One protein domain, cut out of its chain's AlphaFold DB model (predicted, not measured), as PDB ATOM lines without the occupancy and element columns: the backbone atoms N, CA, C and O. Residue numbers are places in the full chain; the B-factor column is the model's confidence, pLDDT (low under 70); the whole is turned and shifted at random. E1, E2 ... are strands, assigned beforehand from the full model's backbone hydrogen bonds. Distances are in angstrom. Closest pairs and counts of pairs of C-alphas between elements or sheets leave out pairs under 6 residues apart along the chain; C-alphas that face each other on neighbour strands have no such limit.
ATOM      1  N   PRO A 323     -36.571 -20.157  18.934       80.62
ATOM      2  CA  PRO A 323     -37.833 -20.728  19.363       80.62
ATOM      3  C   PRO A 323     -38.900 -19.630  19.432       80.62
ATOM      4  O   PRO A 323     -38.695 -18.572  20.034       80.62
ATOM      5  N   SER A 324     -40.052 -19.916  18.822       86.62
ATOM      6  CA  SER A 324     -41.271 -19.117  18.936       86.62
ATOM      7  C   SER A 324     -42.378 -19.974  19.536       86.62
ATOM      8  O   SER A 324     -42.718 -21.023  18.984       86.62
ATOM      9  N   VAL A 325     -42.957 -19.543  20.656       87.94
ATOM     10  CA  VAL A 325     -44.040 -20.278  21.323       87.94
ATOM     11  C   VAL A 325     -45.219 -19.359  21.578       87.94
ATOM     12  O   VAL A 325     -45.109 -18.371  22.296       87.94
ATOM     13  N   THR A 326     -46.377 -19.721  21.028       87.69
ATOM     14  CA  THR A 326     -47.648 -19.089  21.379       87.69
ATOM     15  C   THR A 326     -48.316 -19.862  22.505       87.69
ATOM     16  O   THR A 326     -48.633 -21.043  22.349       87.69
ATOM     17  N   ILE A 327     -48.596 -19.184  23.613       90.50
ATOM     18  CA  ILE A 327     -49.438 -19.703  24.692       90.50
ATOM     19  C   ILE A 327     -50.790 -18.988  24.688       90.50
ATOM     20  O   ILE A 327     -50.942 -17.889  24.150       90.50
ATOM     21  N   THR A 328     -51.789 -19.628  25.288       91.62
ATOM     22  CA  THR A 328     -53.086 -19.008  25.568       91.62
ATOM     23  C   THR A 328     -53.245 -18.920  27.074       91.62
ATOM     24  O   THR A 328     -53.163 -19.944  27.742       91.62
ATOM     25  N   VAL A 329     -53.462 -17.711  27.580       91.38
ATOM     26  CA  VAL A 329     -53.635 -17.419  29.004       91.38
ATOM     27  C   VAL A 329     -55.098 -17.077  29.255       91.38
ATOM     28  O   VAL A 329     -55.626 -16.143  28.649       91.38
ATOM     29  N   ASN A 330     -55.758 -17.832  30.125       93.31
ATOM     30  CA  ASN A 330     -57.106 -17.543  30.604       93.31
ATOM     31  C   ASN A 330     -57.039 -16.729  31.897       93.31
ATOM     32  O   ASN A 330     -56.121 -16.881  32.697       93.31
ATOM     33  N   CYS A 331     -58.067 -15.925  32.159       91.38
ATOM     34  CA  CYS A 331     -58.111 -15.096  33.365       91.38
ATOM     35  C   CYS A 331     -58.164 -15.881  34.693       91.38
ATOM     36  O   CYS A 331     -57.838 -15.323  35.736       91.38
ATOM     37  N   ASN A 332     -58.546 -17.165  34.641       93.50
ATOM     38  CA  ASN A 332     -58.599 -18.087  35.782       93.50
ATOM     39  C   ASN A 332     -57.351 -18.977  35.913       93.50
ATOM     40  O   ASN A 332     -57.312 -19.847  36.787       93.50
ATOM     41  N   ASP A 333     -56.365 -18.825  35.025       92.25
ATOM     42  CA  ASP A 333     -55.141 -19.615  35.109       92.25
ATOM     43  C   ASP A 333     -54.352 -19.224  36.369       92.25
ATOM     44  O   ASP A 333     -54.336 -18.067  36.796       92.25
ATOM     45  N   GLN A 334     -53.669 -20.204  36.963       92.69
ATOM     46  CA  GLN A 334     -52.683 -19.926  38.005       92.69
ATOM     47  C   GLN A 334     -51.537 -19.088  37.427       92.69
ATOM     48  O   GLN A 334     -51.316 -19.121  36.214       92.69
ATOM     49  N   PRO A 335     -50.763 -18.381  38.264       92.25
ATOM     50  CA  PRO A 335     -49.604 -17.643  37.787       92.25
ATOM     51  C   PRO A 335     -48.653 -18.514  36.968       92.25
ATOM     52  O   PRO A 335     -48.452 -19.703  37.242       92.25
ATOM     53  N   ILE A 336     -48.064 -17.904  35.946       92.56
ATOM     54  CA  ILE A 336     -47.212 -18.581  34.971       92.56
ATOM     55  C   ILE A 336     -45.876 -17.857  34.931       92.56
ATOM     56  O   ILE A 336     -45.848 -16.649  34.748       92.56
ATOM     57  N   LEU A 337     -44.764 -18.570  35.066       91.25
ATOM     58  CA  LEU A 337     -43.435 -18.034  34.787       91.25
ATOM     59  C   LEU A 337     -42.968 -18.614  33.462       91.25
ATOM     60  O   LEU A 337     -42.535 -19.759  33.421       91.25
ATOM     61  N   PHE A 338     -43.085 -17.855  32.378       92.00
ATOM     62  CA  PHE A 338     -42.739 -18.312  31.037       92.00
ATOM     63  C   PHE A 338     -41.467 -17.622  30.557       92.00
ATOM     64  O   PHE A 338     -41.463 -16.411  30.366       92.00
ATOM     65  N   TRP A 339     -40.375 -18.375  30.403       91.12
ATOM     66  CA  TRP A 339     -39.074 -17.868  29.935       91.12
ATOM     67  C   TRP A 339     -38.616 -16.619  30.704       91.12
ATOM     68  O   TRP A 339     -38.227 -15.614  30.122       91.12
ATOM     69  N   ASN A 340     -38.690 -16.687  32.036       85.50
ATOM     70  CA  ASN A 340     -38.379 -15.591  32.962       85.50
ATOM     71  C   ASN A 340     -39.348 -14.392  32.934       85.50
ATOM     72  O   ASN A 340     -39.091 -13.390  33.593       85.50
ATOM     73  N   ILE A 341     -40.498 -14.494  32.264       86.94
ATOM     74  CA  ILE A 341     -41.599 -13.528  32.372       86.94
ATOM     75  C   ILE A 341     -42.685 -14.124  33.270       86.94
ATOM     76  O   ILE A 341     -43.359 -15.088  32.904       86.94
ATOM     77  N   ALA A 342     -42.839 -13.571  34.471       88.94
ATOM     78  CA  ALA A 342     -43.935 -13.906  35.366       88.94
ATOM     79  C   ALA A 342     -45.219 -13.209  34.902       88.94
ATOM     80  O   ALA A 342     -45.237 -12.014  34.622       88.94
ATOM     81  N   MET A 343     -46.297 -13.976  34.845       90.88
ATOM     82  CA  MET A 343     -47.617 -13.574  34.393       90.88
ATOM     83  C   MET A 343     -48.628 -13.898  35.486       90.88
ATOM     84  O   MET A 343     -48.694 -15.042  35.947       90.88
ATOM     85  N   LYS A 344     -49.427 -12.908  35.889       91.62
ATOM     86  CA  LYS A 344     -50.512 -13.068  36.867       91.62
ATOM     87  C   LYS A 344     -51.853 -12.749  36.195       91.62
ATOM     88  O   LYS A 344     -52.196 -11.575  36.047       91.62
ATOM     89  N   PRO A 345     -52.597 -13.769  35.742       91.81
ATOM     90  CA  PRO A 345     -53.902 -13.574  35.120       91.81
ATOM     91  C   PRO A 345     -54.956 -13.133  36.146       91.81
ATOM     92  O   PRO A 345     -54.938 -13.566  37.298       91.81
ATOM     93  N   ARG A 346     -55.875 -12.259  35.727       91.81
ATOM     94  CA  ARG A 346     -57.015 -11.754  36.503       91.81
ATOM     95  C   ARG A 346     -58.226 -11.564  35.595       91.81
ATOM     96  O   ARG A 346     -58.090 -11.101  34.461       91.81
ATOM     97  N   CYS A 347     -59.417 -11.894  36.083       92.62
ATOM     98  CA  CYS A 347     -60.660 -11.623  35.358       92.62
ATOM     99  C   CYS A 347     -61.120 -10.181  35.603       92.62
ATOM    100  O   CYS A 347     -61.076  -9.698  36.736       92.62
ATOM    101  N   LYS A 348     -61.563  -9.495  34.545       87.94
ATOM    102  CA  LYS A 348     -62.195  -8.172  34.665       87.94
ATOM    103  C   LYS A 348     -63.625  -8.322  35.199       87.94
ATOM    104  O   LYS A 348     -64.291  -9.316  34.911       87.94
ATOM    105  N   SER A 349     -64.118  -7.318  35.923       86.06
ATOM    106  CA  SER A 349     -65.494  -7.294  36.449       86.06
ATOM    107  C   SER A 349     -66.564  -7.310  35.352       86.06
ATOM    108  O   SER A 349     -67.631  -7.878  35.554       86.06
ATOM    109  N   GLU A 350     -66.272  -6.719  34.193       87.25
ATOM    110  CA  GLU A 350     -67.191  -6.606  33.047       87.25
ATOM    111  C   GLU A 350     -67.061  -7.776  32.052       87.25
ATOM    112  O   GLU A 350     -67.720  -7.800  31.016       87.25
ATOM    113  N   GLY A 351     -66.236  -8.774  32.379       85.00
ATOM    114  CA  GLY A 351     -65.799  -9.801  31.441       85.00
ATOM    115  C   GLY A 351     -64.476  -9.432  30.768       85.00
ATOM    116  O   GLY A 351     -64.114  -8.266  30.642       85.00
ATOM    117  N   GLY A 352     -63.702 -10.452  30.404       87.56
ATOM    118  CA  GLY A 352     -62.379 -10.285  29.807       87.56
ATOM    119  C   GLY A 352     -61.222 -10.665  30.728       87.56
ATOM    120  O   GLY A 352     -61.400 -11.102  31.869       87.56
ATOM    121  N   THR A 353     -60.013 -10.516  30.198       85.12
ATOM    122  CA  THR A 353     -58.766 -10.964  30.825       85.12
ATOM    123  C   THR A 353     -57.810  -9.804  30.994       85.12
ATOM    124  O   THR A 353     -57.637  -8.976  30.102       85.12
ATOM    125  N   PHE A 354     -57.156  -9.782  32.141       88.00
ATOM    126  CA  PHE A 354     -56.067  -8.893  32.483       88.00
ATOM    127  C   PHE A 354     -54.869  -9.761  32.882       88.00
ATOM    128  O   PHE A 354     -55.049 -10.738  33.603       88.00
ATOM    129  N   VAL A 355     -53.660  -9.451  32.419       88.19
ATOM    130  CA  VAL A 355     -52.445 -10.179  32.809       88.19
ATOM    131  C   VAL A 355     -51.391  -9.169  33.233       88.19
ATOM    132  O   VAL A 355     -50.934  -8.380  32.406       88.19
ATOM    133  N   ASP A 356     -51.017  -9.195  34.513       87.25
ATOM    134  CA  ASP A 356     -49.842  -8.466  34.998       87.25
ATOM    135  C   ASP A 356     -48.573  -9.201  34.539       87.25
ATOM    136  O   ASP A 356     -48.503 -10.429  34.642       87.25
ATOM    137  N   LEU A 357     -47.588  -8.458  34.036       86.31
ATOM    138  CA  LEU A 357     -46.319  -8.955  33.511       86.31
ATOM    139  C   LEU A 357     -45.166  -8.431  34.367       86.31
ATOM    140  O   LEU A 357     -45.037  -7.222  34.565       86.31
ATOM    141  N   TYR A 358     -44.299  -9.337  34.810       82.62
ATOM    142  CA  TYR A 358     -43.112  -9.016  35.595       82.62
ATOM    143  C   TYR A 358     -41.904  -9.756  35.032       82.62
ATOM    144  O   TYR A 358     -41.941 -10.971  34.837       82.62
ATOM    145  N   THR A 359     -40.805  -9.049  34.800       72.56
ATOM    146  CA  THR A 359     -39.540  -9.690  34.435       72.56
ATOM    147  C   THR A 359     -38.871 -10.266  35.677       72.56
ATOM    148  O   THR A 359     -38.606  -9.553  36.646       72.56
ATOM    149  N   VAL A 360     -38.555 -11.551  35.627       67.62
ATOM    150  CA  VAL A 360     -37.667 -12.219  36.574       67.62
ATOM    151  C   VAL A 360     -36.270 -12.236  35.951       67.62
ATOM    152  O   VAL A 360     -36.131 -12.301  34.731       67.62
ATOM    153  N   PHE A 361     -35.227 -12.121  36.770       63.53
ATOM    154  CA  PHE A 361     -33.840 -12.132  36.300       63.53
ATOM    155  C   PHE A 361     -33.564 -13.304  35.346       63.53
ATOM    156  O   PHE A 361     -33.928 -14.442  35.638       63.53
ATOM    157  N   GLY A 362     -32.889 -13.029  34.230       61.62
ATOM    158  CA  GLY A 362     -32.501 -14.049  33.263       61.62
ATOM    159  C   GLY A 362     -31.548 -13.516  32.195       61.62
ATOM    160  O   GLY A 362     -31.508 -12.319  31.923       61.62
ATOM    161  N   ASN A 363     -30.782 -14.419  31.580       60.25
ATOM    162  CA  ASN A 363     -29.793 -14.082  30.545       60.25
ATOM    163  C   ASN A 363     -30.368 -14.107  29.116       60.25
ATOM    164  O   ASN A 363     -29.657 -13.801  28.159       60.25
ATOM    165  N   THR A 364     -31.640 -14.478  28.963       60.16
ATOM    166  CA  THR A 364     -32.311 -14.627  27.666       60.16
ATOM    167  C   THR A 364     -33.169 -13.402  27.381       60.16
ATOM    168  O   THR A 364     -34.016 -13.040  28.197       60.16
ATOM    169  N   THR A 365     -32.981 -12.780  26.215       63.84
ATOM    170  CA  THR A 365     -33.875 -11.716  25.743       63.84
ATOM    171  C   THR A 365     -35.139 -12.351  25.181       63.84
ATOM    172  O   THR A 365     -35.068 -13.228  24.314       63.84
ATOM    173  N   VAL A 366     -36.296 -11.903  25.664       65.50
ATOM    174  CA  VAL A 366     -37.595 -12.448  25.272       65.50
ATOM    175  C   VAL A 366     -38.451 -11.323  24.706       65.50
ATOM    176  O   VAL A 366     -38.702 -10.320  25.364       65.50
ATOM    177  N   SER A 367     -38.892 -11.484  23.461       69.38
ATOM    178  CA  SER A 367     -39.836 -10.557  22.827       69.38
ATOM    179  C   SER A 367     -41.240 -11.147  22.846       69.38
ATOM    180  O   SER A 367     -41.410 -12.354  22.676       69.38
ATOM    181  N   LEU A 368     -42.235 -10.292  23.047       72.69
ATOM    182  CA  LEU A 368     -43.639 -10.648  23.198       72.69
ATOM    183  C   LEU A 368     -44.450 -10.078  22.034       72.69
ATOM    184  O   LEU A 368     -44.415  -8.880  21.805       72.69
ATOM    185  N   ASP A 369     -45.240 -10.884  21.340       73.75
ATOM    186  CA  ASP A 369     -46.221 -10.408  20.361       73.75
ATOM    187  C   ASP A 369     -47.632 -10.828  20.778       73.75
ATOM    188  O   ASP A 369     -47.899 -11.997  21.068       73.75
ATOM    189  N   ILE A 370     -48.537  -9.852  20.816       71.19
ATOM    190  CA  ILE A 370     -49.934 -10.002  21.248       71.19
ATOM    191  C   ILE A 370     -50.881  -9.944  20.029       71.19
ATOM    192  O   ILE A 370     -52.100  -9.938  20.170       71.19
ATOM    193  N   GLY A 371     -50.345  -9.912  18.802       56.53
ATOM    194  CA  GLY A 371     -51.129  -9.851  17.566       56.53
ATOM    195  C   GLY A 371     -51.653  -8.453  17.222       56.53
ATOM    196  O   GLY A 371     -52.504  -8.327  16.345       56.53
ATOM    197  N   SER A 372     -51.157  -7.402  17.887       52.72
ATOM    198  CA  SER A 372     -51.486  -5.991  17.621       52.72
ATOM    199  C   SER A 372     -50.562  -5.322  16.589       52.72
ATOM    200  O   SER A 372     -50.703  -4.130  16.323       52.72
ATOM    201  N   GLY A 373     -49.634  -6.077  15.988       44.94
ATOM    202  CA  GLY A 373     -48.796  -5.645  14.864       44.94
ATOM    203  C   GLY A 373     -47.387  -5.170  15.230       44.94
ATOM    204  O   GLY A 373     -46.543  -5.126  14.342       44.94
ATOM    205  N   ASN A 374     -47.099  -4.890  16.508       47.34
ATOM    206  CA  ASN A 374     -45.746  -4.596  16.993       47.34
ATOM    207  C   ASN A 374     -45.435  -5.428  18.251       47.34
ATOM    208  O   ASN A 374     -46.181  -5.321  19.229       47.34
ATOM    209  N   PRO A 375     -44.353  -6.226  18.265       55.22
ATOM    210  CA  PRO A 375     -43.954  -6.960  19.456       55.22
ATOM    211  C   PRO A 375     -43.480  -6.002  20.563       55.22
ATOM    212  O   PRO A 375     -42.686  -5.095  20.321       55.22
ATOM    213  N   LEU A 376     -43.940  -6.224  21.794       57.66
ATOM    214  CA  LEU A 376     -43.351  -5.652  23.000       57.66
ATOM    215  C   LEU A 376     -42.042  -6.394  23.297       57.66
ATOM    216  O   LEU A 376     -42.044  -7.565  23.677       57.66
ATOM    217  N   VAL A 377     -40.908  -5.727  23.107       53.75
ATOM    218  CA  VAL A 377     -39.592  -6.288  23.437       53.75
ATOM    219  C   VAL A 377     -39.336  -6.088  24.931       53.75
ATOM    220  O   VAL A 377     -39.291  -4.951  25.396       53.75
ATOM    221  N   TYR A 378     -39.166  -7.182  25.680       56.47
ATOM    222  CA  TYR A 378     -38.777  -7.133  27.088       56.47
ATOM    223  C   TYR A 378     -37.272  -7.384  27.212       56.47
ATOM    224  O   TYR A 378     -36.773  -8.466  26.892       56.47
ATOM    225  N   GLU A 379     -36.536  -6.382  27.698       52.56
ATOM    226  CA  GLU A 379     -35.112  -6.523  27.992       52.56
ATOM    227  C   GLU A 379     -34.885  -6.814  29.486       52.56
ATOM    228  O   GLU A 379     -35.372  -6.068  30.337       52.56
ATOM    229  N   PRO A 380     -34.105  -7.852  29.847       46.84
ATOM    230  CA  PRO A 380     -33.886  -8.261  31.240       46.84
ATOM    231  C   PRO A 380     -33.027  -7.285  32.076       46.84
ATOM    232  O   PRO A 380     -32.571  -7.634  33.163       46.84
ATOM    233  N   SER A 381     -32.760  -6.069  31.588       40.00
ATOM    234  CA  SER A 381     -31.814  -5.118  32.188       40.00
ATOM    235  C   SER A 381     -32.406  -4.234  33.292       40.00
ATOM    236  O   SER A 381     -31.643  -3.554  33.978       40.00
ATOM    237  N   MET A 382     -33.724  -4.254  33.520       38.78
ATOM    238  CA  MET A 382     -34.358  -3.432  34.555       38.78
ATOM    239  C   MET A 382     -35.304  -4.246  35.434       38.78
ATOM    240  O   MET A 382     -36.400  -4.627  35.034       38.78
ATOM    241  N   ILE A 383     -34.884  -4.470  36.679       40.53
ATOM    242  CA  ILE A 383     -35.757  -4.943  37.754       40.53
ATOM    243  C   ILE A 383     -36.948  -3.981  37.861       40.53
ATOM    244  O   ILE A 383     -36.748  -2.779  38.030       40.53
ATOM    245  N   GLY A 384     -38.173  -4.510  37.820       44.66
ATOM    246  CA  GLY A 384     -39.375  -3.751  38.176       44.66
ATOM    247  C   GLY A 384     -40.096  -3.038  37.032       44.66
ATOM    248  O   GLY A 384     -40.907  -2.158  37.311       44.66
ATOM    249  N   GLN A 385     -39.863  -3.401  35.764       52.84
ATOM    250  CA  GLN A 385     -40.830  -3.038  34.723       52.84
ATOM    251  C   GLN A 385     -42.085  -3.900  34.878       52.84
ATOM    252  O   GLN A 385     -42.163  -5.031  34.402       52.84
ATOM    253  N   GLU A 386     -43.054  -3.349  35.602       66.25
ATOM    254  CA  GLU A 386     -44.411  -3.870  35.678       66.25
ATOM    255  C   GLU A 386     -45.147  -3.443  34.405       66.25
ATOM    256  O   GLU A 386     -45.360  -2.257  34.147       66.25
ATOM    257  N   GLY A 387     -45.489  -4.419  33.572       76.31
ATOM    258  CA  GLY A 387     -46.367  -4.224  32.426       76.31
ATOM    259  C   GLY A 387     -47.718  -4.867  32.690       76.31
ATOM    260  O   GLY A 387     -47.860  -5.720  33.564       76.31
ATOM    261  N   TRP A 388     -48.717  -4.512  31.899       82.31
ATOM    262  CA  TRP A 388     -49.947  -5.284  31.854       82.31
ATOM    263  C   TRP A 388     -50.501  -5.318  30.444       82.31
ATOM    264  O   TRP A 388     -50.296  -4.407  29.642       82.31
ATOM    265  N   ILE A 389     -51.216  -6.395  30.154       84.38
ATOM    266  CA  ILE A 389     -51.936  -6.575  28.901       84.38
ATOM    267  C   ILE A 389     -53.375  -6.944  29.233       84.38
ATOM    268  O   ILE A 389     -53.651  -7.591  30.246       84.38
ATOM    269  N   SER A 390     -54.317  -6.511  28.402       83.75
ATOM    270  CA  SER A 390     -55.727  -6.803  28.630       83.75
ATOM    271  C   SER A 390     -56.458  -7.119  27.335       83.75
ATOM    272  O   SER A 390     -56.035  -6.717  26.255       83.75
ATOM    273  N   SER A 391     -57.557  -7.852  27.462       84.00
ATOM    274  CA  SER A 391     -58.441  -8.246  26.372       84.00
ATOM    275  C   SER A 391     -59.872  -8.297  26.890       84.00
ATOM    276  O   SER A 391     -60.095  -8.663  28.044       84.00
ATOM    277  N   GLU A 392     -60.838  -7.980  26.035       84.75
ATOM    278  CA  GLU A 392     -62.266  -8.185  26.323       84.75
ATOM    279  C   GLU A 392     -62.650  -9.673  26.267       84.75
ATOM    280  O   GLU A 392     -63.671 -10.096  26.803       84.75
ATOM    281  N   ASN A 393     -61.793 -10.510  25.679       85.06
ATOM    282  CA  ASN A 393     -61.978 -11.954  25.677       85.06
ATOM    283  C   ASN A 393     -61.515 -12.577  27.002       85.06
ATOM    284  O   ASN A 393     -60.554 -12.129  27.633       85.06
ATOM    285  N   SER A 394     -62.121 -13.706  27.378       85.00
ATOM    286  CA  SER A 394     -61.715 -14.522  28.538       85.00
ATOM    287  C   SER A 394     -60.345 -15.201  28.386       85.00
ATOM    288  O   SER A 394     -59.909 -15.923  29.287       85.00
ATOM    289  N   LYS A 395     -59.673 -14.972  27.248       86.94
ATOM    290  CA  LYS A 395     -58.363 -15.519  26.896       86.94
ATOM    291  C   LYS A 395     -57.513 -14.487  26.155       86.94
ATOM    292  O   LYS A 395     -58.036 -13.719  25.343       86.94
ATOM    293  N   ILE A 396     -56.202 -14.532  26.370       86.69
ATOM    294  CA  ILE A 396     -55.194 -13.772  25.616       86.69
ATOM    295  C   ILE A 396     -54.225 -14.759  24.972       86.69
ATOM    296  O   ILE A 396     -53.738 -15.675  25.632       86.69
ATOM    297  N   ARG A 397     -53.947 -14.585  23.676       86.69
ATOM    298  CA  ARG A 397     -52.879 -15.318  22.986       86.69
ATOM    299  C   ARG A 397     -51.619 -14.473  23.015       86.69
ATOM    300  O   ARG A 397     -51.667 -13.297  22.674       86.69
ATOM    301  N   ILE A 398     -50.519 -15.082  23.427       86.25
ATOM    302  CA  ILE A 398     -49.245 -14.403  23.626       86.25
ATOM    303  C   ILE A 398     -48.170 -15.235  22.941       86.25
ATOM    304  O   ILE A 398     -48.026 -16.416  23.254       86.25
ATOM    305  N   THR A 399     -47.438 -14.638  22.007       84.25
ATOM    306  CA  THR A 399     -46.330 -15.289  21.305       84.25
ATOM    307  C   THR A 399     -45.007 -14.785  21.852       84.25
ATOM    308  O   THR A 399     -44.755 -13.587  21.871       84.25
ATOM    309  N   PHE A 400     -44.168 -15.709  22.297       86.69
ATOM    310  CA  PHE A 400     -42.839 -15.440  22.819       86.69
ATOM    311  C   PHE A 400     -41.802 -15.803  21.769       86.69
ATOM    312  O   PHE A 400     -41.861 -16.899  21.215       86.69
ATOM    313  N   TYR A 401     -40.825 -14.927  21.560       84.81
ATOM    314  CA  TYR A 401     -39.645 -15.180  20.739       84.81
ATOM    315  C   TYR A 401     -38.410 -15.106  21.628       84.81
ATOM    316  O   TYR A 401     -38.213 -14.098  22.312       84.81
ATOM    317  N   ALA A 402     -37.574 -16.144  21.624       84.50
ATOM    318  CA  ALA A 402     -36.308 -16.098  22.349       84.50
ATOM    319  C   ALA A 402     -35.164 -15.719  21.413       84.50
ATOM    320  O   ALA A 402     -34.920 -16.398  20.420       84.50
ATOM    321  N   GLY A 403     -34.432 -14.664  21.758       75.19
ATOM    322  CA  GLY A 403     -33.188 -14.292  21.093       75.19
ATOM    323  C   GLY A 403     -31.983 -14.609  21.971       75.19
ATOM    324  O   GLY A 403     -32.056 -14.543  23.201       75.19
ATOM    325  N   ARG A 404     -30.837 -14.900  21.347       60.44
ATOM    326  CA  ARG A 404     -29.559 -14.696  22.040       60.44
ATOM    327  C   ARG A 404     -29.346 -13.191  22.156       60.44
ATOM    328  O   ARG A 404     -29.531 -12.479  21.171       60.44
ATOM    329  N   LYS A 405     -28.969 -12.726  23.347       52.88
ATOM    330  CA  LYS A 405     -28.434 -11.375  23.512       52.88
ATOM    331  C   LYS A 405     -27.209 -11.283  22.592       52.88
ATOM    332  O   LYS A 405     -26.326 -12.134  22.705       52.88
ATOM    333  N   GLN A 406     -27.271 -10.396  21.598       43.53
ATOM    334  CA  GLN A 406     -26.170 -10.171  20.658       43.53
ATOM    335  C   GLN A 406     -25.011  -9.466  21.346       43.53
ATOM    336  O   GLN A 406     -25.292  -8.654  22.261       43.53
TER     337      GLN A 406
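AT A GLANCE: This is residues 323 to 406 of the 406 residues of an uncharacterized protein of Planktothrix rubescens NIVA-CYA 18 (UniProt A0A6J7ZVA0). The domain is an elongated sandwich of two four-stranded sheets, E1-E8-E5-E6 and E2-E3-E4-E7, face to face with their strands running nearly in line along the long axis. Both sheets are twisted, their planes are 33 degrees apart, and the chain passes from one sheet to the other at four links. The printed part has 84 residues with no named helix and eight named strands, E1 to E8 in order along the chain; both sheets are antiparallel throughout and the class is all strand. The whole is compact, with a radius of gyration of the C-alphas of 12.6 A, and spans 42 by 25 by 18 A.

IN THESE COORDINATES: E1, residues 324 to 330, begins at C-alpha 324 (-41.271, -19.117, 18.936) and is 19.7 A long. E2, residues 336 to 338, measures 6.0 A. E3, residues 341 to 347, is 19.4 A long, and E4, residues 353 to 359, is 19.6 A. E5, residues 365 to 369, measures 13.5 A, and E6, residues 376 to 378, 6.3 A. E7, residues 386 to 391, is 17.4 A long. E8, residues 395 to 403, is the longest strand at 25.9 A and ends at C-alpha 403 (-33.188, -14.292, 21.093).

HOW THE PARTS SIT: In the first sheet E1 and E6 are the edge strands. E1 and E8 are antiparallel at 154 degrees, with N 327 and O 398 2.8 A apart, within hydrogen-bond range. E8 and E5 stand at 145 degrees, with N 369 to O 399 at 2.8 A. E5 and E6 form a hairpin, with N 376 to O 368 at 2.7 A. This sheet is only just strongly twisted, its C-alphas up to 4.5 A off its best plane. In the second sheet E2, E3 and E4 make a meander, each strand the antiparallel neighbour of the one before; N 343 to O 336 is 2.7 A and N 346 to O 354 is 2.7 A. E7 is the antiparallel neighbour of E4, with N 353 to O 391 at 2.8 A. This sheet is strongly twisted, up to 5.1 A off its plane. Between the sheets, the closest C-alphas of E4 and E8 are those of Thr 353 and Lys 395, 6.0 A apart. E1 and E7 are apart, as are E2 and E6.

THE WHOLE: The C-alphas of Glu 350 and Gln 406, the two farthest apart, are 43.0 A from each other. The printed part has no cut and no long link, and residue 406 is the chain's last. The mean pLDDT of the printed part is 76.2; residues 360 to 367, 371 to 386 and 404 to 406 are under 70.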